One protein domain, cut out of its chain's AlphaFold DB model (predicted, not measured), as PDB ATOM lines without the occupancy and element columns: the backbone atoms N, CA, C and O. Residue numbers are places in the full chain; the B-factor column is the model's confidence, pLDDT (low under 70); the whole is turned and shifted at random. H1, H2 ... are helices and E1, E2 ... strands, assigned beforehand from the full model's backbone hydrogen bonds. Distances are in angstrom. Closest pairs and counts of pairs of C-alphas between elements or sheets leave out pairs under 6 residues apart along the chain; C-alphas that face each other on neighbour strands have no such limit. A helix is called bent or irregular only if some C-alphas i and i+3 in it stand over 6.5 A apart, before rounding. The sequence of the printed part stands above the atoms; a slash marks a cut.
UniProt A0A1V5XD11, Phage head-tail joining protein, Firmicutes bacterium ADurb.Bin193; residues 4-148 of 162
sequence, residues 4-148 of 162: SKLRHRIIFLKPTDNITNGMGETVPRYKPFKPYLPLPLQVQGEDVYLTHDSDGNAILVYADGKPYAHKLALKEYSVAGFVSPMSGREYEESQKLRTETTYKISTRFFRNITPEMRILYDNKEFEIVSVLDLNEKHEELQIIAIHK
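AT A GLANCE: This is residues 4 to 148 of the 162 residues of the protein "Phage head-tail joining protein" of Firmicutes bacterium ADurb.Bin193 (UniProt A0A1V5XD11). A small closed barrel of six antiparallel strands is joined to a second part, in which the long strand E1 runs out of the barrel, bends and makes a hairpin with E2, with the small hairpin E3 and E4 beside E2. H1 lies outside the barrel over E1, while the short helix H2 is not on the barrel and has the centre farthest from the mean of the C-alphas. The printed part has 145 residues, with nine named strands and two named helices in the order E1 E2 E3 E4 H1 E5 H2 E6 E7 E8 E9, and its class is mostly strand. Round the ring run E1, E5, E6, E9, E8, E7 and back to E1. The whole is compact, with a radius of gyration of the C-alphas of 15.7 A and spans of 45 by 35 by 25 A.

IN THESE COORDINATES: E1, residues 8 to 20, is the longest strand at 33.4 A, from C-alpha 8 at (35.828, -36.512, -10.256) to C-alpha 20 at (56.550, -60.307, 0.805), and it bends by 68 degrees at residue 17. The other strands of the ring are E5, residues 79 to 85, 18.4 A; E6, residues 102 to 108, 19.9 A; E7, residues 118 to 121; E8, residues 124 to 133, 24.1 A; and E9, residues 140 to 147, 21.6 A, ending with C-alpha 147 at (41.886, -50.519, -15.035). E8 bends by 68 degrees at residue 129. E2, residues 26 to 33, is 21.6 A long and belongs to the same sheet but not to the ring. E3 is residues 48 to 52 and E4 residues 58 to 62. H1 is residues 70 to 76 and H2 residues 88 to 94; H2 is neither bent nor irregular, but only just: C-alphas 90 and 93 are 6.1 A apart.

HOW THE PARTS SIT: The pairing of E1 is staggered: residues 8 to 10 pair with E5, 11 to 13 with E7 and 12 to 20 with E2. E5 and E2 lie on one side of E1, E7 on the other side. N 10 and O 79 are 2.9 A apart between E1 and E5, and N 11 and O 120 are 2.9 A apart between E1 and E7. From E5 the ring goes on to E6, with N 82 and O 106 at 2.8 A, and to E9, with N 103 and O 145 at 2.7 A. E7, E8 and E9 form a meander, each strand the antiparallel neighbour of the one before; N 126 and O 119 are at 2.8 A, N 144 and O 130 at 2.8 A. With E6, the antiparallel neighbour of E9, they make a Greek key, four strands in a row of which the first neighbours the fourth. In the hairpin of E1 and E2, N 29 and O 17 are at 2.7 A. In the hairpin of E3 and E4, N 49 and O 61 are at 2.8 A. The closest C-alphas of E2 and E3 are those of Lys 31 and Tyr 49, 4.7 A apart. H1 is on the barrel and outside it, at a height over the sheet of 8.7 A, and runs across the strands at 80 degrees to E1 on the local plane, which rests on only just enough C-alphas, 6. In H1 every O i to N i+4 pair is within hydrogen-bond range; in H2 0 of 3 are, beside 2 of 4 O i to N i+3 pairs.

THE WHOLE: The C-alphas of Ser 4 and Gly 24, 46.7 A apart, are the two farthest apart. The printed part has no cut. The one long link is E2 to E3, with 14 residues between them. The mean pLDDT of the printed part is 80.5; 23 residues are under 70, namely 4, 42 to 46, 87 to 100 and 134 to 136.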
ATOM      1  N   SER A   4      35.947 -26.242 -14.367       64.56
ATOM      2  CA  SER A   4      34.564 -26.744 -14.375       64.56
ATOM      3  C   SER A   4      34.418 -28.173 -14.921       64.56
ATOM      4  O   SER A   4      33.364 -28.796 -14.761       64.56
ATOM      5  N   LYS A   5      35.455 -28.706 -15.584       73.12
ATOM      6  CA  LYS A   5      35.468 -30.072 -16.127       73.12
ATOM      7  C   LYS A   5      35.984 -31.115 -15.125       73.12
ATOM      8  O   LYS A   5      35.665 -32.288 -15.280       73.12
ATOM      9  N   LEU A   6      36.706 -30.712 -14.075       81.75
ATOM     10  CA  LEU A   6      37.262 -31.621 -13.062       81.75
ATOM     11  C   LEU A   6      36.190 -32.013 -12.031       81.75
ATOM     12  O   LEU A   6      36.132 -31.465 -10.931       81.75
ATOM     13  N   ARG A   7      35.292 -32.926 -12.411       83.81
ATOM     14  CA  ARG A   7      34.141 -33.343 -11.585       83.81
ATOM     15  C   ARG A   7      34.418 -34.554 -10.698       83.81
ATOM     16  O   ARG A   7      33.630 -34.835  -9.800       83.81
ATOM     17  N   HIS A   8      35.506 -35.272 -10.948       90.88
ATOM     18  CA  HIS A   8      35.828 -36.512 -10.256       90.88
ATOM     19  C   HIS A   8      36.865 -36.273  -9.161       90.88
ATOM     20  O   HIS A   8      37.670 -35.342  -9.231       90.88
ATOM     21  N   ARG A   9      36.840 -37.125  -8.135       90.69
ATOM     22  CA  ARG A   9      37.823 -37.125  -7.049       90.69
ATOM     23  C   ARG A   9      38.661 -38.385  -7.164       90.69
ATOM     24  O   ARG A   9      38.128 -39.479  -7.026       90.69
ATOM     25  N   ILE A  10      39.948 -38.212  -7.420       91.81
ATOM     26  CA  ILE A  10      40.915 -39.300  -7.574       91.81
ATOM     27  C   ILE A  10      41.950 -39.230  -6.458       91.81
ATOM     28  O   ILE A  10      42.214 -38.150  -5.934       91.81
ATOM     29  N   ILE A  11      42.547 -40.356  -6.091       92.00
ATOM     30  CA  ILE A  11      43.635 -40.406  -5.111       92.00
ATOM     31  C   ILE A  11      44.857 -41.009  -5.793       92.00
ATOM     32  O   ILE A  11      44.769 -42.081  -6.385       92.00
ATOM     33  N   PHE A  12      45.995 -40.324  -5.706       91.38
ATOM     34  CA  PHE A  12      47.257 -40.859  -6.200       91.38
ATOM     35  C   PHE A  12      47.910 -41.748  -5.151       91.38
ATOM     36  O   PHE A  12      47.948 -41.411  -3.966       91.38
ATOM     37  N   LEU A  13      48.453 -42.867  -5.609       90.44
ATOM     38  CA  LEU A  13      49.094 -43.882  -4.798       90.44
ATOM     39  C   LEU A  13      50.539 -44.061  -5.262       90.44
ATOM     40  O   LEU A  13      50.792 -44.343  -6.432       90.44
ATOM     41  N   LYS A  14      51.492 -43.919  -4.343       89.19
ATOM     42  CA  LYS A  14      52.923 -44.038  -4.626       89.19
ATOM     43  C   LYS A  14      53.478 -45.357  -4.076       89.19
ATOM     44  O   LYS A  14      53.195 -45.664  -2.913       89.19
ATOM     45  N   PRO A  15      54.281 -46.113  -4.846       89.12
ATOM     46  CA  PRO A  15      55.010 -47.256  -4.304       89.12
ATOM     47  C   PRO A  15      56.034 -46.748  -3.281       89.12
ATOM     48  O   PRO A  15      56.831 -45.862  -3.589       89.12
ATOM     49  N   THR A  16      55.958 -47.237  -2.043       83.31
ATOM     50  CA  THR A  16      56.827 -46.765  -0.947       83.31
ATOM     51  C   THR A  16      57.603 -47.914  -0.329       83.31
ATOM     52  O   THR A  16      58.830 -47.887  -0.316       83.31
ATOM     53  N   ASP A  17      56.883 -48.934   0.126       80.31
ATOM     54  CA  ASP A  17      57.456 -50.102   0.784       80.31
ATOM     55  C   ASP A  17      57.299 -51.324  -0.112       80.31
ATOM     56  O   ASP A  17      56.450 -51.335  -0.996       80.31
ATOM     57  N   ASN A  18      58.066 -52.377   0.142       85.06
ATOM     58  CA  ASN A  18      57.847 -53.680  -0.470       85.06
ATOM     59  C   ASN A  18      57.427 -54.668   0.619       85.06
ATOM     60  O   ASN A  18      58.017 -54.684   1.698       85.06
ATOM     61  N   ILE A  19      56.420 -55.490   0.339       82.31
ATOM     62  CA  ILE A  19      55.981 -56.570   1.224       82.31
ATOM     63  C   ILE A  19      56.183 -57.911   0.533       82.31
ATOM     64  O   ILE A  19      56.006 -58.031  -0.677       82.31
ATOM     65  N   THR A  20      56.542 -58.931   1.301       82.25
ATOM     66  CA  THR A  20      56.550 -60.307   0.805       82.25
ATOM     67  C   THR A  20      55.146 -60.877   0.964       82.25
ATOM     68  O   THR A  20      54.619 -60.914   2.077       82.25
ATOM     69  N   ASN A  21      54.512 -61.267  -0.141       78.06
ATOM     70  CA  ASN A  21      53.202 -61.914  -0.098       78.06
ATOM     71  C   ASN A  21      53.326 -63.370   0.406       78.06
ATOM     72  O   ASN A  21      54.424 -63.910   0.552       78.06
ATOM     73  N   GLY A  22      52.193 -64.035   0.652       72.56
ATOM     74  CA  GLY A  22      52.170 -65.442   1.088       72.56
ATOM     75  C   GLY A  22      52.770 -66.438   0.083       72.56
ATOM     76  O   GLY A  22      53.029 -67.579   0.448       72.56
ATOM     77  N   MET A  23      53.021 -66.008  -1.158       74.44
ATOM     78  CA  MET A  23      53.665 -66.791  -2.219       74.44
ATOM     79  C   MET A  23      55.188 -66.575  -2.285       74.44
ATOM     80  O   MET A  23      55.851 -67.146  -3.146       74.44
ATOM     81  N   GLY A  24      55.761 -65.773  -1.380       76.69
ATOM     82  CA  GLY A  24      57.198 -65.486  -1.343       76.69
ATOM     83  C   GLY A  24      57.656 -64.429  -2.353       76.69
ATOM     84  O   GLY A  24      58.854 -64.181  -2.479       76.69
ATOM     85  N   GLU A  25      56.732 -63.776  -3.055       76.94
ATOM     86  CA  GLU A  25      57.033 -62.713  -4.010       76.94
ATOM     87  C   GLU A  25      57.101 -61.359  -3.305       76.94
ATOM     88  O   GLU A  25      56.305 -61.048  -2.415       76.94
ATOM     89  N   THR A  26      58.047 -60.523  -3.724       83.75
ATOM     90  CA  THR A  26      58.177 -59.153  -3.218       83.75
ATOM     91  C   THR A  26      57.297 -58.229  -4.048       83.75
ATOM     92  O   THR A  26      57.611 -57.948  -5.203       83.75
ATOM     93  N   VAL A  27      56.201 -57.751  -3.461       82.12
ATOM     94  CA  VAL A  27      55.244 -56.855  -4.115       82.12
ATOM     95  C   VAL A  27      55.310 -55.448  -3.511       82.12
ATOM     96  O   VAL A  27      55.368 -55.304  -2.286       82.12
ATOM     97  N   PRO A  28      55.299 -54.387  -4.336       85.31
ATOM     98  CA  PRO A  28      55.296 -53.021  -3.836       85.31
ATOM     99  C   PRO A  28      53.963 -52.690  -3.163       85.31
ATOM    100  O   PRO A  28      52.882 -52.998  -3.669       85.31
ATOM    101  N   ARG A  29      54.054 -52.012  -2.023       86.88
ATOM    102  CA  ARG A  29      52.951 -51.470  -1.244       86.88
ATOM    103  C   ARG A  29      52.743 -50.011  -1.620       86.88
ATOM    104  O   ARG A  29      53.669 -49.194  -1.621       86.88
ATOM    105  N   TYR A  30      51.497 -49.689  -1.928       88.62
ATOM    106  CA  TYR A  30      51.108 -48.383  -2.436       88.62
ATOM    107  C   TYR A  30      50.487 -47.542  -1.322       88.62
ATOM    108  O   TYR A  30      49.518 -47.969  -0.695       88.62
ATOM    109  N   LYS A  31      51.036 -46.345  -1.091       89.31
ATOM    110  CA  LYS A  31      50.580 -45.390  -0.069       89.31
ATOM    111  C   LYS A  31      49.913 -44.182  -0.739       89.31
ATOM    112  O   LYS A  31      50.484 -43.645  -1.696       89.31
ATOM    113  N   PRO A  32      48.725 -43.732  -0.287       88.62
ATOM    114  CA  PRO A  32      48.125 -42.506  -0.791       88.62
ATOM    115  C   PRO A  32      49.001 -41.305  -0.443       88.62
ATOM    116  O   PRO A  32      49.502 -41.184   0.674       88.62
ATOM    117  N   PHE A  33      49.191 -40.409  -1.407       86.38
ATOM    118  CA  PHE A  33      50.048 -39.240  -1.232       86.38
ATOM    119  C   PHE A  33      49.366 -37.964  -1.717       86.38
ATOM    120  O   PHE A  33      48.433 -37.990  -2.522       86.38
ATOM    121  N   LYS A  34      49.826 -36.826  -1.197       84.06
ATOM    122  CA  LYS A  34      49.281 -35.498  -1.508       84.06
ATOM    123  C   LYS A  34      50.168 -34.829  -2.567       84.06
ATOM    124  O   LYS A  34      51.185 -34.240  -2.198       84.06
ATOM    125  N   PRO A  35      49.823 -34.867  -3.868       79.06
ATOM    126  CA  PRO A  35      50.709 -34.371  -4.928       79.06
ATOM    127  C   PRO A  35      50.879 -32.843  -4.925       79.06
ATOM    128  O   PRO A  35      51.794 -32.320  -5.553       79.06
ATOM    129  N   TYR A  36      50.018 -32.119  -4.205       78.44
ATOM    130  CA  TYR A  36      50.082 -30.665  -4.044       78.44
ATOM    131  C   TYR A  36      51.063 -30.199  -2.956       78.44
ATOM    132  O   TYR A  36      51.338 -29.004  -2.867       78.44
ATOM    133  N   LEU A  37      51.574 -31.102  -2.112       78.88
ATOM    134  CA  LEU A  37      52.565 -30.750  -1.094       78.88
ATOM    135  C   LEU A  37      53.986 -30.782  -1.683       78.88
ATOM    136  O   LEU A  37      54.229 -31.519  -2.637       78.88
ATOM    137  N   PRO A  38      54.948 -30.015  -1.146       74.44
ATOM    138  CA  PRO A  38      56.356 -30.179  -1.503       74.44
ATOM    139  C   PRO A  38      56.924 -31.472  -0.894       74.44
ATOM    140  O   PRO A  38      56.473 -31.934   0.155       74.44
ATOM    141  N   LEU A  39      57.932 -32.075  -1.531       70.06
ATOM    142  CA  LEU A  39      58.698 -33.166  -0.914       70.06
ATOM    143  C   LEU A  39      59.409 -32.649   0.357       70.06
ATOM    144  O   LEU A  39      59.910 -31.525   0.329       70.06
ATOM    145  N   PRO A  40      59.474 -33.426   1.459       70.00
ATOM    146  CA  PRO A  40      59.001 -34.808   1.641       70.00
ATOM    147  C   PRO A  40      57.550 -34.926   2.151       70.00
ATOM    148  O   PRO A  40      57.047 -36.038   2.312       70.00
ATOM    149  N   LEU A  41      56.858 -33.805   2.389       70.56
ATOM    150  CA  LEU A  41      55.510 -33.761   2.979       70.56
ATOM    151  C   LEU A  41      54.447 -34.490   2.145       70.56
ATOM    152  O   LEU A  41      53.406 -34.860   2.674       70.56
ATOM    153  N   GLN A  42      54.721 -34.741   0.862       66.25
ATOM    154  CA  GLN A  42      53.871 -35.547  -0.019       66.25
ATOM    155  C   GLN A  42      53.543 -36.929   0.567       66.25
ATOM    156  O   GLN A  42      52.412 -37.384   0.409       66.25
ATOM    157  N   VAL A  43      54.513 -37.565   1.241       63.28
ATOM    158  CA  VAL A  43      54.426 -38.940   1.782       63.28
ATOM    159  C   VAL A  43      54.339 -38.948   3.319       63.28
ATOM    160  O   VAL A  43      54.103 -39.993   3.923       63.28
ATOM    161  N   GLN A  44      54.487 -37.782   3.968       60.25
ATOM    162  CA  GLN A  44      54.272 -37.655   5.410       60.25
ATOM    163  C   GLN A  44      52.775 -37.740   5.715       60.25
ATOM    164  O   GLN A  44      51.994 -36.835   5.422       60.25
ATOM    165  N   GLY A  45      52.381 -38.862   6.296       64.12
ATOM    166  CA  GLY A  45      51.018 -39.157   6.702       64.12
ATOM    167  C   GLY A  45      50.966 -40.509   7.395       64.12
ATOM    168  O   GLY A  45      51.972 -41.223   7.436       64.12
ATOM    169  N   GLU A  46      49.791 -40.847   7.911       68.75
ATOM    170  CA  GLU A  46      49.523 -42.145   8.528       68.75
ATOM    171  C   GLU A  46      49.920 -43.289   7.589       68.75
ATOM    172  O   GLU A  46      49.846 -43.157   6.363       68.75
ATOM    173  N   ASP A  47      50.376 -44.402   8.157       79.00
ATOM    174  CA  ASP A  47      50.768 -45.596   7.410       79.00
ATOM    175  C   ASP A  47      49.529 -46.321   6.897       79.00
ATOM    176  O   ASP A  47      49.079 -47.331   7.429       79.00
ATOM    177  N   VAL A  48      48.933 -45.719   5.874       86.06
ATOM    178  CA  VAL A  48      47.772 -46.203   5.144       86.06
ATOM    179  C   VAL A  48      48.255 -46.788   3.832       86.06
ATOM    180  O   VAL A  48      49.099 -46.211   3.148       86.06
ATOM    181  N   TYR A  49      47.698 -47.925   3.457       87.88
ATOM    182  CA  TYR A  49      48.128 -48.679   2.300       87.88
ATOM    183  C   TYR A  49      46.940 -49.191   1.510       87.88
ATOM    184  O   TYR A  49      45.878 -49.469   2.067       87.88
ATOM    185  N   LEU A  50      47.138 -49.331   0.205       88.19
ATOM    186  CA  LEU A  50      46.191 -50.002  -0.664       88.19
ATOM    187  C   LEU A  50      46.163 -51.504  -0.361       88.19
ATOM    188  O   LEU A  50      47.211 -52.146  -0.276       88.19
ATOM    189  N   THR A  51      44.959 -52.045  -0.250       86.62
ATOM    190  CA  THR A  51      44.670 -53.477  -0.267       86.62
ATOM    191  C   THR A  51      43.398 -53.717  -1.071       86.62
ATOM    192  O   THR A  51      42.689 -52.780  -1.444       86.62
ATOM    193  N   HIS A  52      43.096 -54.981  -1.319       84.75
ATOM    194  CA  HIS A  52      41.883 -55.400  -2.001       84.75
ATOM    195  C   HIS A  52      40.997 -56.161  -1.021       84.75
ATOM    196  O   HIS A  52      41.504 -56.888  -0.164       84.75
ATOM    197  N   ASP A  53      39.689 -55.934  -1.105       82.75
ATOM    198  CA  ASP A  53      38.698 -56.737  -0.387       82.75
ATOM    199  C   ASP A  53      38.490 -58.090  -1.093       82.75
ATOM    200  O   ASP A  53      38.975 -58.305  -2.205       82.75
ATOM    201  N   SER A  54      37.730 -58.992  -0.474       78.62
ATOM    202  CA  SER A  54      37.380 -60.311  -1.025       78.62
ATOM    203  C   SER A  54      36.648 -60.218  -2.372       78.62
ATOM    204  O   SER A  54      36.753 -61.125  -3.188       78.62
ATOM    205  N   ASP A  55      35.969 -59.096  -2.627       76.56
ATOM    206  CA  ASP A  55      35.301 -58.780  -3.898       76.56
ATOM    207  C   ASP A  55      36.236 -58.135  -4.948       76.56
ATOM    208  O   ASP A  55      35.785 -57.692  -6.003       76.56
ATOM    209  N   GLY A  56      37.531 -57.982  -4.649       76.75
ATOM    210  CA  GLY A  56      38.493 -57.293  -5.516       76.75
ATOM    211  C   GLY A  56      38.401 -55.761  -5.485       76.75
ATOM    212  O   GLY A  56      39.100 -55.076  -6.228       76.75
ATOM    213  N   ASN A  57      37.568 -55.190  -4.612       83.62
ATOM    214  CA  ASN A  57      37.465 -53.740  -4.460       83.62
ATOM    215  C   ASN A  57      38.737 -53.162  -3.835       83.62
ATOM    216  O   ASN A  57      39.212 -53.640  -2.806       83.62
ATOM    217  N   ALA A  58      39.246 -52.084  -4.419       85.56
ATOM    218  CA  ALA A  58      40.413 -51.374  -3.928       85.56
ATOM    219  C   ALA A  58      40.041 -50.532  -2.694       85.56
ATOM    220  O   ALA A  58      39.335 -49.522  -2.796       85.56
ATOM    221  N   ILE A  59      40.531 -50.938  -1.523       87.88
ATOM    222  CA  ILE A  59      40.288 -50.282  -0.237       87.88
ATOM    223  C   ILE A  59      41.603 -49.819   0.393       87.88
ATOM    224  O   ILE A  59      42.677 -50.372   0.165       87.88
ATOM    225  N   LEU A  60      41.527 -48.771   1.206       88.50
ATOM    226  CA  LEU A  60      42.665 -48.307   1.990       88.50
ATOM    227  C   LEU A  60      42.573 -48.905   3.393       88.50
ATOM    228  O   LEU A  60      41.497 -48.923   3.990       88.50
ATOM    229  N   VAL A  61      43.694 -49.375   3.930       88.75
ATOM    230  CA  VAL A  61      43.806 -49.914   5.293       88.75
ATOM    231  C   VAL A  61      44.987 -49.293   6.014       88.75
ATOM    232  O   VAL A  61      46.012 -48.997   5.407       88.75
ATOM    233  N   TYR A  62      44.856 -49.110   7.321       88.44
ATOM    234  CA  TYR A  62      45.985 -48.751   8.175       88.44
ATOM    235  C   TYR A  62      47.006 -49.899   8.244       88.44
ATOM    236  O   TYR A  62      46.677 -51.054   7.967       88.44
ATOM    237  N   ALA A  63      48.230 -49.605   8.686       81.81
ATOM    238  CA  ALA A  63      49.273 -50.597   8.946       81.81
ATOM    239  C   ALA A  63      48.802 -51.708   9.901       81.81
ATOM    240  O   ALA A  63      49.146 -52.868   9.694       81.81
ATOM    241  N   ASP A  64      47.936 -51.363  10.860       82.31
ATOM    242  CA  ASP A  64      47.306 -52.286  11.815       82.31
ATOM    243  C   ASP A  64      46.202 -53.176  11.199       82.31
ATOM    244  O   ASP A  64      45.548 -53.936  11.912       82.31
ATOM    245  N   GLY A  65      45.911 -53.041   9.899       80.25
ATOM    246  CA  GLY A  65      44.886 -53.815   9.185       80.25
ATOM    247  C   GLY A  65      43.451 -53.295   9.330       80.25
ATOM    248  O   GLY A  65      42.526 -53.867   8.761       80.25
ATOM    249  N   LYS A  66      43.231 -52.196  10.062       85.88
ATOM    250  CA  LYS A  66      41.903 -51.567  10.173       85.88
ATOM    251  C   LYS A  66      41.502 -50.909   8.844       85.88
ATOM    252  O   LYS A  66      42.352 -50.263   8.225       85.88
ATOM    253  N   PRO A  67      40.224 -50.980   8.429       85.00
ATOM    254  CA  PRO A  67      39.756 -50.284   7.236       85.00
ATOM    255  C   PRO A  67      39.849 -48.768   7.420       85.00
ATOM    256  O   PRO A  67      39.401 -48.206   8.423       85.00
ATOM    257  N   TYR A  68      40.427 -48.097   6.431       86.69
ATOM    258  CA  TYR A  68      40.484 -46.648   6.353       86.69
ATOM    259  C   TYR A  68      39.236 -46.143   5.629       86.69
ATOM    260  O   TYR A  68      38.951 -46.515   4.490       86.69
ATOM    261  N   ALA A  69      38.456 -45.290   6.293       87.44
ATOM    262  CA  ALA A  69      37.178 -44.842   5.754       87.44
ATOM    263  C   ALA A  69      37.361 -44.095   4.422       87.44
ATOM    264  O   ALA A  69      38.034 -43.064   4.362       87.44
ATOM    265  N   HIS A  70      36.669 -44.544   3.371       85.56
ATOM    266  CA  HIS A  70      36.739 -43.938   2.035       85.56
ATOM    267  C   HIS A  70      36.462 -42.421   2.057       85.56
ATOM    268  O   HIS A  70      37.150 -41.632   1.414       85.56
ATOM    269  N   LYS A  71      35.498 -41.973   2.874       87.25
ATOM    270  CA  LYS A  71      35.173 -40.545   3.035       87.25
ATOM    271  C   LYS A  71      36.331 -39.728   3.619       87.25
ATOM    272  O   LYS A  71      36.516 -38.576   3.232       87.25
ATOM    273  N   LEU A  72      37.092 -40.309   4.548       87.25
ATOM    274  CA  LEU A  72      38.274 -39.669   5.120       87.25
ATOM    275  C   LEU A  72      39.380 -39.584   4.062       87.25
ATOM    276  O   LEU A  72      39.945 -38.512   3.862       87.25
ATOM    277  N   ALA A  73      39.565 -40.652   3.279       86.38
ATOM    278  CA  ALA A  73      40.550 -40.688   2.196       86.38
ATOM    279  C   ALA A  73      40.266 -39.626   1.141       86.38
ATOM    280  O   ALA A  73      41.158 -38.884   0.730       86.38
ATOM    281  N   LEU A  74      38.993 -39.492   0.761       87.25
ATOM    282  CA  LEU A  74      38.563 -38.447  -0.152       87.25
ATOM    283  C   LEU A  74      38.745 -37.045   0.431       87.25
ATOM    284  O   LEU A  74      39.010 -36.097  -0.301       87.25
ATOM    285  N   LYS A  75      38.576 -36.863   1.739       87.25
ATOM    286  CA  LYS A  75      38.785 -35.555   2.365       87.25
ATOM    287  C   LYS A  75      40.264 -35.177   2.375       87.25
ATOM    288  O   LYS A  75      40.589 -34.011   2.171       87.25
ATOM    289  N   GLU A  76      41.129 -36.146   2.628       84.88
ATOM    290  CA  GLU A  76      42.524 -35.895   2.954       84.88
ATOM    291  C   GLU A  76      43.458 -35.974   1.739       84.88
ATOM    292  O   GLU A  76      44.315 -35.106   1.558       84.88
ATOM    293  N   TYR A  77      43.259 -36.961   0.867       86.88
ATOM    294  CA  TYR A  77      44.160 -37.252  -0.252       86.88
ATOM    295  C   TYR A  77      43.555 -36.969  -1.624       86.88
ATOM    296  O   TYR A  77      44.292 -36.961  -2.610       86.88
ATOM    297  N   SER A  78      42.238 -36.742  -1.731       88.69
ATOM    298  CA  SER A  78      41.647 -36.598  -3.061       88.69
ATOM    299  C   SER A  78      42.140 -35.362  -3.789       88.69
ATOM    300  O   SER A  78      42.241 -34.271  -3.221       88.69
ATOM    301  N   VAL A  79      42.244 -35.518  -5.093       89.75
ATOM    302  CA  VAL A  79      42.539 -34.484  -6.061       89.75
ATOM    303  C   VAL A  79      41.400 -34.418  -7.069       89.75
ATOM    304  O   VAL A  79      40.782 -35.431  -7.400       89.75
ATOM    305  N   ALA A  80      41.099 -33.209  -7.540       89.69
ATOM    306  CA  ALA A  80      40.122 -33.013  -8.599       89.69
ATOM    307  C   ALA A  80      40.703 -33.486  -9.938       89.69
ATOM    308  O   ALA A  80      41.747 -33.002 -10.374       89.69
ATOM    309  N   GLY A  81      40.002 -34.410 -10.582       89.69
ATOM    310  CA  GLY A  81      40.361 -34.998 -11.862       89.69
ATOM    311  C   GLY A  81      39.151 -35.091 -12.785       89.69
ATOM    312  O   GLY A  81      38.003 -34.889 -12.384       89.69
ATOM    313  N   PHE A  82      39.409 -35.419 -14.038       90.31
ATOM    314  CA  PHE A  82      38.405 -35.838 -14.998       90.31
ATOM    315  C   PHE A  82      38.816 -37.203 -15.527       90.31
ATOM    316  O   PHE A  82      39.889 -37.342 -16.097       90.31
ATOM    317  N   VAL A  83      37.969 -38.199 -15.301       89.81
ATOM    318  CA  VAL A  83      38.209 -39.595 -15.676       89.81
ATOM    319  C   VAL A  83      37.228 -39.919 -16.784       89.81
ATOM    320  O   VAL A  83      36.020 -39.830 -16.574       89.81
ATOM    321  N   SER A  84      37.741 -40.278 -17.951       88.00
ATOM    322  CA  SER A  84      36.941 -40.712 -19.092       88.00
ATOM    323  C   SER A  84      37.508 -42.013 -19.646       88.00
ATOM    324  O   SER A  84      38.722 -42.073 -19.868       88.00
ATOM    325  N   PRO A  85      36.682 -43.041 -19.903       84.25
ATOM    326  CA  PRO A  85      37.137 -44.174 -20.699       84.25
ATOM    327  C   PRO A  85      37.525 -43.667 -22.090       84.25
ATOM    328  O   PRO A  85      36.880 -42.756 -22.623       84.25
ATOM    329  N   MET A  86      38.577 -44.230 -22.682       77.50
ATOM    330  CA  MET A  86      38.826 -43.992 -24.105       77.50
ATOM    331  C   MET A  86      37.645 -44.583 -24.900       77.50
ATOM    332  O   MET A  86      37.030 -45.557 -24.473       77.50
ATOM    333  N   SER A  87      37.224 -43.936 -25.987       57.66
ATOM    334  CA  SER A  87      36.006 -44.303 -26.731       57.66
ATOM    335  C   SER A  87      36.345 -45.054 -28.023       57.66
ATOM    336  O   SER A  87      37.406 -44.852 -28.610       57.66
ATOM    337  N   GLY A  88      35.410 -45.887 -28.490       49.34
ATOM    338  CA  GLY A  88      35.546 -46.906 -29.537       49.34
ATOM    339  C   GLY A  88      36.173 -46.524 -30.893       49.34
ATOM    340  O   GLY A  88      36.548 -47.424 -31.632       49.34
ATOM    341  N   ARG A  89      36.346 -45.240 -31.240       53.22
ATOM    342  CA  ARG A  89      37.091 -44.855 -32.463       53.22
ATOM    343  C   ARG A  89      38.605 -44.957 -32.308       53.22
ATOM    344  O   ARG A  89      39.289 -45.234 -33.278       53.22
ATOM    345  N   GLU A  90      39.122 -44.779 -31.095       54.03
ATOM    346  CA  GLU A  90      40.534 -45.051 -30.775       54.03
ATOM    347  C   GLU A  90      40.761 -46.550 -30.474       54.03
ATOM    348  O   GLU A  90      41.897 -47.025 -30.426       54.03
ATOM    349  N   TYR A  91      39.676 -47.322 -30.299       49.00
ATOM    350  CA  TYR A  91      39.726 -48.774 -30.105       49.00
ATOM    351  C   TYR A  91      40.046 -49.536 -31.390       49.00
ATOM    352  O   TYR A  91      40.661 -50.588 -31.282       49.00
ATOM    353  N   GLU A  92      39.665 -49.065 -32.582       48.72
ATOM    354  CA  GLU A  92      39.911 -49.822 -33.826       48.72
ATOM    355  C   GLU A  92      41.413 -50.043 -34.088       48.72
ATOM    356  O   GLU A  92      41.802 -51.097 -34.589       48.72
ATOM    357  N   GLU A  93      42.273 -49.110 -33.661       50.34
ATOM    358  CA  GLU A  93      43.734 -49.266 -33.738       50.34
ATOM    359  C   GLU A  93      44.321 -50.041 -32.543       50.34
ATOM    360  O   GLU A  93      45.315 -50.754 -32.697       50.34
ATOM    361  N   SER A  94      43.694 -49.967 -31.362       47.72
ATOM    362  CA  SER A  94      44.178 -50.626 -30.130       47.72
ATOM    363  C   SER A  94      43.640 -52.052 -29.904       47.72
ATOM    364  O   SER A  94      44.213 -52.811 -29.119       47.72
ATOM    365  N   GLN A  95      42.578 -52.462 -30.607       46.38
ATOM    366  CA  GLN A  95      41.889 -53.755 -30.441       46.38
ATOM    367  C   GLN A  95      42.723 -54.980 -30.834       46.38
ATOM    368  O   GLN A  95      42.304 -56.108 -30.586       46.38
ATOM    369  N   LYS A  96      43.916 -54.796 -31.407       48.50
ATOM    370  CA  LYS A  96      44.827 -55.913 -31.680       48.50
ATOM    371  C   LYS A  96      45.697 -56.333 -30.493       48.50
ATOM    372  O   LYS A  96      46.321 -57.383 -30.611       48.50
ATOM    373  N   LEU A  97      45.767 -55.575 -29.386       47.78
ATOM    374  CA  LEU A  97      46.797 -55.847 -28.368       47.78
ATOM    375  C   LEU A  97      46.392 -55.815 -26.885       47.78
ATOM    376  O   LEU A  97      47.170 -56.324 -26.081       47.78
ATOM    377  N   ARG A  98      45.246 -55.250 -26.475       51.22
ATOM    378  CA  ARG A  98      44.904 -55.165 -25.038       51.22
ATOM    379  C   ARG A  98      43.416 -55.373 -24.749       51.22
ATOM    380  O   ARG A  98      42.582 -54.599 -25.201       51.22
ATOM    381  N   THR A  99      43.108 -56.387 -23.939       53.44
ATOM    382  CA  THR A  99      41.768 -56.664 -23.376       53.44
ATOM    383  C   THR A  99      41.394 -55.684 -22.249       53.44
ATOM    384  O   THR A  99      40.230 -55.575 -21.872       53.44
ATOM    385  N   GLU A 100      42.368 -54.951 -21.703       66.25
ATOM    386  CA  GLU A 100      42.176 -54.048 -20.565       66.25
ATOM    387  C   GLU A 100      41.554 -52.709 -20.986       66.25
ATOM    388  O   GLU A 100      41.994 -52.049 -21.933       66.25
ATOM    389  N   THR A 101      40.534 -52.269 -20.244       75.12
ATOM    390  CA  THR A 101      39.873 -50.984 -20.505       75.12
ATOM    391  C   THR A 101      40.824 -49.843 -20.145       75.12
ATOM    392  O   THR A 101      41.238 -49.703 -18.991       75.12
ATOM    393  N   THR A 102      41.169 -49.024 -21.140       83.69
ATOM    394  CA  THR A 102      42.067 -47.875 -20.976       83.69
ATOM    395  C   THR A 102      41.272 -46.600 -20.696       83.69
ATOM    396  O   THR A 102      40.241 -46.322 -21.314       83.69
ATOM    397  N   TYR A 103      41.770 -45.804 -19.760       87.88
ATOM    398  CA  TYR A 103      41.166 -44.579 -19.264       87.88
ATOM    399  C   TYR A 103      42.114 -43.405 -19.453       87.88
ATOM    400  O   TYR A 103      43.316 -43.478 -19.197       87.88
ATOM    401  N   LYS A 104      41.531 -42.283 -19.855       89.56
ATOM    402  CA  LYS A 104      42.184 -40.984 -19.891       89.56
ATOM    403  C   LYS A 104      41.772 -40.198 -18.655       89.56
ATOM    404  O   LYS A 104      40.583 -39.983 -18.410       89.56
ATOM    405  N   ILE A 105      42.764 -39.769 -17.885       89.62
ATOM    406  CA  ILE A 105      42.601 -39.008 -16.653       89.62
ATOM    407  C   ILE A 105      43.278 -37.649 -16.830       89.62
ATOM    408  O   ILE A 105      44.500 -37.560 -16.872       89.62
ATOM    409  N   SER A 106      42.487 -36.585 -16.928       88.81
ATOM    410  CA  SER A 106      42.983 -35.205 -16.957       88.81
ATOM    411  C   SER A 106      42.965 -34.617 -15.551       88.81
ATOM    412  O   SER A 106      41.961 -34.696 -14.842       88.81
ATOM    413  N   THR A 107      44.061 -33.998 -15.134       88.25
ATOM    414  CA  THR A 107      44.205 -33.390 -13.808       88.25
ATOM    415  C   THR A 107      45.066 -32.132 -13.882       88.25
ATOM    416  O   THR A 107      45.763 -31.902 -14.868       88.25
ATOM    417  N   ARG A 108      45.038 -31.302 -12.834       86.19
ATOM    418  CA  ARG A 108      45.982 -30.178 -12.703       86.19
ATOM    419  C   ARG A 108      47.426 -30.674 -12.758       86.19
ATOM    420  O   ARG A 108      47.706 -31.804 -12.360       86.19
ATOM    421  N   PHE A 109      48.339 -29.810 -13.191       84.88
ATOM    422  CA  PHE A 109      49.755 -30.140 -13.181       84.88
ATOM    423  C   PHE A 109      50.290 -30.376 -11.760       84.88
ATOM    424  O   PHE A 109      50.183 -29.521 -10.878       84.88
ATOM    425  N   PHE A 110      50.901 -31.542 -11.566       83.19
ATOM    426  CA  PHE A 110      51.590 -31.938 -10.346       83.19
ATOM    427  C   PHE A 110      52.990 -32.419 -10.700       83.19
ATOM    428  O   PHE A 110      53.164 -33.291 -11.549       83.19
ATOM    429  N   ARG A 111      54.008 -31.882 -10.026       77.38
ATOM    430  CA  ARG A 111      55.365 -32.415 -10.183       77.38
ATOM    431  C   ARG A 111      55.462 -33.776  -9.511       77.38
ATOM    432  O   ARG A 111      54.860 -33.995  -8.462       77.38
ATOM    433  N   ASN A 112      56.294 -34.638 -10.087       81.25
ATOM    434  CA  ASN A 112      56.637 -35.960  -9.561       81.25
ATOM    435  C   ASN A 112      55.527 -37.017  -9.678       81.25
ATOM    436  O   ASN A 112      55.518 -37.949  -8.882       81.25
ATOM    437  N   ILE A 113      54.613 -36.904 -10.648       84.75
ATOM    438  CA  ILE A 113      53.748 -38.033 -11.021       84.75
ATOM    439  C   ILE A 113      54.537 -38.943 -11.965       84.75
ATOM    440  O   ILE A 113      54.967 -38.493 -13.026       84.75
ATOM    441  N   THR A 114      54.743 -40.200 -11.575       86.25
ATOM    442  CA  THR A 114      55.487 -41.192 -12.368       86.25
ATOM    443  C   THR A 114      54.588 -42.360 -12.790       86.25
ATOM    444  O   THR A 114      53.586 -42.618 -12.122       86.25
ATOM    445  N   PRO A 115      54.926 -43.092 -13.871       87.12
ATOM    446  CA  PRO A 115      54.162 -44.268 -14.308       87.12
ATOM    447  C   PRO A 115      54.154 -45.427 -13.304       87.12
ATOM    448  O   PRO A 115      53.247 -46.242 -13.305       87.12
ATOM    449  N   GLU A 116      55.124 -45.484 -12.392       88.38
ATOM    450  CA  GLU A 116      55.159 -46.489 -11.316       88.38
ATOM    451  C   GLU A 116      54.052 -46.287 -10.266       88.38
ATOM    452  O   GLU A 116      53.869 -47.108  -9.368       88.38
ATOM    453  N   MET A 117      53.335 -45.163 -10.330       90.44
ATOM    454  CA  MET A 117      52.239 -44.840  -9.426       90.44
ATOM    455  C   MET A 117      50.919 -45.437  -9.906       90.44
ATOM    456  O   MET A 117      50.733 -45.800 -11.066       90.44
ATOM    457  N   ARG A 118      49.954 -45.488  -8.990       91.75
ATOM    458  CA  ARG A 118      48.590 -45.936  -9.269       91.75
ATOM    459  C   ARG A 118      47.578 -44.879  -8.866       91.75
ATOM    460  O   ARG A 118      47.883 -43.960  -8.104       91.75
ATOM    461  N   ILE A 119      46.372 -44.986  -9.399       91.56
ATOM    462  CA  ILE A 119      45.272 -44.067  -9.124       91.56
ATOM    463  C   ILE A 119      44.109 -44.871  -8.564       91.56
ATOM    464  O   ILE A 119      43.664 -45.837  -9.171       91.56
ATOM    465  N   LEU A 120      43.601 -44.447  -7.415       91.12
ATOM    466  CA  LEU A 120      42.371 -44.964  -6.838       91.12
ATOM    467  C   LEU A 120      41.218 -44.040  -7.225       91.12
ATOM    468  O   LEU A 120      41.236 -42.840  -6.922       91.12
ATOM    469  N   TYR A 121      40.209 -44.602  -7.880       90.31
ATOM    470  CA  TYR A 121      38.986 -43.900  -8.245       90.31
ATOM    471  C   TYR A 121      37.794 -44.844  -8.103       90.31
ATOM    472  O   TYR A 121      37.795 -45.919  -8.687       90.31
ATOM    473  N   ASP A 122      36.786 -44.445  -7.325       86.25
ATOM    474  CA  ASP A 122      35.534 -45.203  -7.158       86.25
ATOM    475  C   ASP A 122      35.736 -46.682  -6.748       86.25
ATOM    476  O   ASP A 122      35.156 -47.593  -7.329       86.25
ATOM    477  N   ASN A 123      36.621 -46.927  -5.769       86.62
ATOM    478  CA  ASN A 123      37.040 -48.263  -5.298       86.62
ATOM    479  C   ASN A 123      37.682 -49.155  -6.376       86.62
ATOM    480  O   ASN A 123      37.798 -50.365  -6.196       86.62
ATOM    481  N   LYS A 124      38.136 -48.553  -7.477       87.50
ATOM    482  CA  LYS A 124      38.882 -49.214  -8.544       87.50
ATOM    483  C   LYS A 124      40.307 -48.700  -8.592       87.50
ATOM    484  O   LYS A 124      40.567 -47.503  -8.434       87.50
ATOM    485  N   GLU A 125      41.221 -49.626  -8.823       89.50
ATOM    486  CA  GLU A 125      42.633 -49.344  -9.002       89.50
ATOM    487  C   GLU A 125      42.944 -49.178 -10.491       89.50
ATOM    488  O   GLU A 125      42.604 -50.018 -11.324       89.50
ATOM    489  N   PHE A 126      43.614 -48.081 -10.822       89.94
ATOM    490  CA  PHE A 126      44.098 -47.799 -12.161       89.94
ATOM    491  C   PHE A 126      45.620 -47.738 -12.144       89.94
ATOM    492  O   PHE A 126      46.219 -46.995 -11.363       89.94
ATOM    493  N   GLU A 127      46.253 -48.505 -13.019       90.38
ATOM    494  CA  GLU A 127      47.697 -48.483 -13.209       90.38
ATOM    495  C   GLU A 127      48.067 -47.425 -14.243       90.38
ATOM    496  O   GLU A 127      47.486 -47.382 -15.329       90.38
ATOM    497  N   ILE A 128      49.008 -46.543 -13.903       91.31
ATOM    498  CA  ILE A 128      49.427 -45.479 -14.807       91.31
ATOM    499  C   ILE A 128      50.351 -46.063 -15.874       91.31
ATOM    500  O   ILE A 128      51.428 -46.562 -15.587       91.31
ATOM    501  N   VAL A 129      49.956 -45.937 -17.137       89.38
ATOM    502  CA  VAL A 129      50.777 -46.359 -18.279       89.38
ATOM    503  C   VAL A 129      51.657 -45.214 -18.757       89.38
ATOM    504  O   VAL A 129      52.824 -45.405 -19.092       89.38
ATOM    505  N   SER A 130      51.098 -44.006 -18.822       86.25
ATOM    506  CA  SER A 130      51.812 -42.843 -19.337       86.25
ATOM    507  C   SER A 130      51.297 -41.553 -18.716       86.25
ATOM    508  O   SER A 130      50.106 -41.415 -18.431       86.25
ATOM    509  N   VAL A 131      52.204 -40.600 -18.526       88.12
ATOM    510  CA  VAL A 131      51.928 -39.257 -18.014       88.12
ATOM    511  C   VAL A 131      52.426 -38.267 -19.060       88.12
ATOM    512  O   VAL A 131      53.599 -38.288 -19.425       88.12
ATOM    513  N   LEU A 132      51.532 -37.418 -19.554       86.81
ATOM    514  CA  LEU A 132      51.777 -36.447 -20.615       86.81
ATOM    515  C   LEU A 132      51.481 -35.042 -20.081       86.81
ATOM    516  O   LEU A 132      50.393 -34.794 -19.560       86.81
ATOM    517  N   ASP A 133      52.428 -34.115 -20.227       80.88
ATOM    518  CA  ASP A 133      52.193 -32.688 -19.976       80.88
ATOM    519  C   ASP A 133      51.635 -32.045 -21.247       80.88
ATOM    520  O   ASP A 133      52.297 -31.985 -22.287       80.88
ATOM    521  N   LEU A 134      50.377 -31.607 -21.191       69.06
ATOM    522  CA  LEU A 134      49.711 -31.071 -22.364       69.06
ATOM    523  C   LEU A 134      50.226 -29.650 -22.642       69.06
ATOM    524  O   LEU A 134      49.913 -28.700 -21.923       69.06
ATOM    525  N   ASN A 135      50.943 -29.500 -23.759       66.44
ATOM    526  CA  ASN A 135      51.573 -28.263 -24.244       66.44
ATOM    527  C   ASN A 135      52.832 -27.801 -23.483       66.44
ATOM    528  O   ASN A 135      53.258 -26.676 -23.734       66.44
ATOM    529  N   GLU A 136      53.390 -28.590 -22.553       69.19
ATOM    530  CA  GLU A 136      54.551 -28.209 -21.706       69.19
ATOM    531  C   GLU A 136      54.386 -26.859 -20.975       69.19
ATOM    532  O   GLU A 136      55.335 -26.243 -20.482       69.19
ATOM    533  N   LYS A 137      53.146 -26.372 -20.886       73.38
ATOM    534  CA  LYS A 137      52.804 -25.136 -20.177       73.38
ATOM    535  C   LYS A 137      52.686 -25.375 -18.676       73.38
ATOM    536  O   LYS A 137      52.483 -24.414 -17.940       73.38
ATOM    537  N   HIS A 138      52.823 -26.629 -18.226       77.38
ATOM    538  CA  HIS A 138      52.668 -27.038 -16.835       77.38
ATOM    539  C   HIS A 138      51.303 -26.621 -16.259       77.38
ATOM    540  O   HIS A 138      51.184 -26.261 -15.087       77.38
ATOM    541  N   GLU A 139      50.265 -26.634 -17.100       79.31
ATOM    542  CA  GLU A 139      48.894 -26.309 -16.697       79.31
ATOM    543  C   GLU A 139      48.080 -27.581 -16.425       79.31
ATOM    544  O   GLU A 139      47.412 -27.678 -15.392       79.31
ATOM    545  N   GLU A 140      48.173 -28.569 -17.319       82.56
ATOM    546  CA  GLU A 140      47.370 -29.794 -17.321       82.56
ATOM    547  C   GLU A 140      48.252 -31.030 -17.505       82.56
ATOM    548  O   GLU A 140      49.078 -31.087 -18.414       82.56
ATOM    549  N   LEU A 141      48.015 -32.047 -16.676       86.56
ATOM    550  CA  LEU A 141      48.538 -33.388 -16.896       86.56
ATOM    551  C   LEU A 141      47.442 -34.284 -17.448       86.56
ATOM    552  O   LEU A 141      46.364 -34.415 -16.863       86.56
ATOM    553  N   GLN A 142      47.770 -34.945 -18.549       88.69
ATOM    554  CA  GLN A 142      46.985 -36.015 -19.122       88.69
ATOM    555  C   GLN A 142      47.652 -37.345 -18.785       88.69
ATOM    556  O   GLN A 142      48.782 -37.616 -19.174       88.69
ATOM    557  N   ILE A 143      46.931 -38.193 -18.072       90.62
ATOM    558  CA  ILE A 143      47.407 -39.495 -17.627       90.62
ATOM    559  C   ILE A 143      46.616 -40.562 -18.372       90.62
ATOM    560  O   ILE A 143      45.387 -40.514 -18.418       90.62
ATOM    561  N   ILE A 144      47.320 -41.516 -18.964       90.31
ATOM    562  CA  ILE A 144      46.726 -42.727 -19.516       90.31
ATOM    563  C   ILE A 144      46.900 -43.819 -18.476       90.31
ATOM    564  O   ILE A 144      48.025 -44.107 -18.064       90.31
ATOM    565  N   ALA A 145      45.792 -44.403 -18.043       89.75
ATOM    566  CA  ALA A 145      45.785 -45.451 -17.042       89.75
ATOM    567  C   ALA A 145      44.920 -46.627 -17.495       89.75
ATOM    568  O   ALA A 145      43.926 -46.441 -18.191       89.75
ATOM    569  N   ILE A 146      45.289 -47.836 -17.103       88.50
ATOM    570  CA  ILE A 146      44.502 -49.047 -17.351       88.50
ATOM    571  C   ILE A 146      43.805 -49.461 -16.068       88.50
ATOM    572  O   ILE A 146      44.371 -49.338 -14.983       88.50
ATOM    573  N   HIS A 147      42.562 -49.918 -16.178       86.31
ATOM    574  CA  HIS A 147      41.886 -50.519 -15.035       86.31
ATOM    575  C   HIS A 147      42.558 -51.845 -14.699       86.31
ATOM    576  O   HIS A 147      42.627 -52.728 -15.555       86.31
ATOM    577  N   LYS A 148      43.031 -51.979 -13.461       82.12
ATOM    578  CA  LYS A 148      43.586 -53.233 -12.981       82.12
ATOM    579  C   LYS A 148      42.446 -54.083 -12.445       82.12
ATOM    580  O   LYS A 148      41.960 -53.852 -11.341       82.12
TER     581      LYS A 148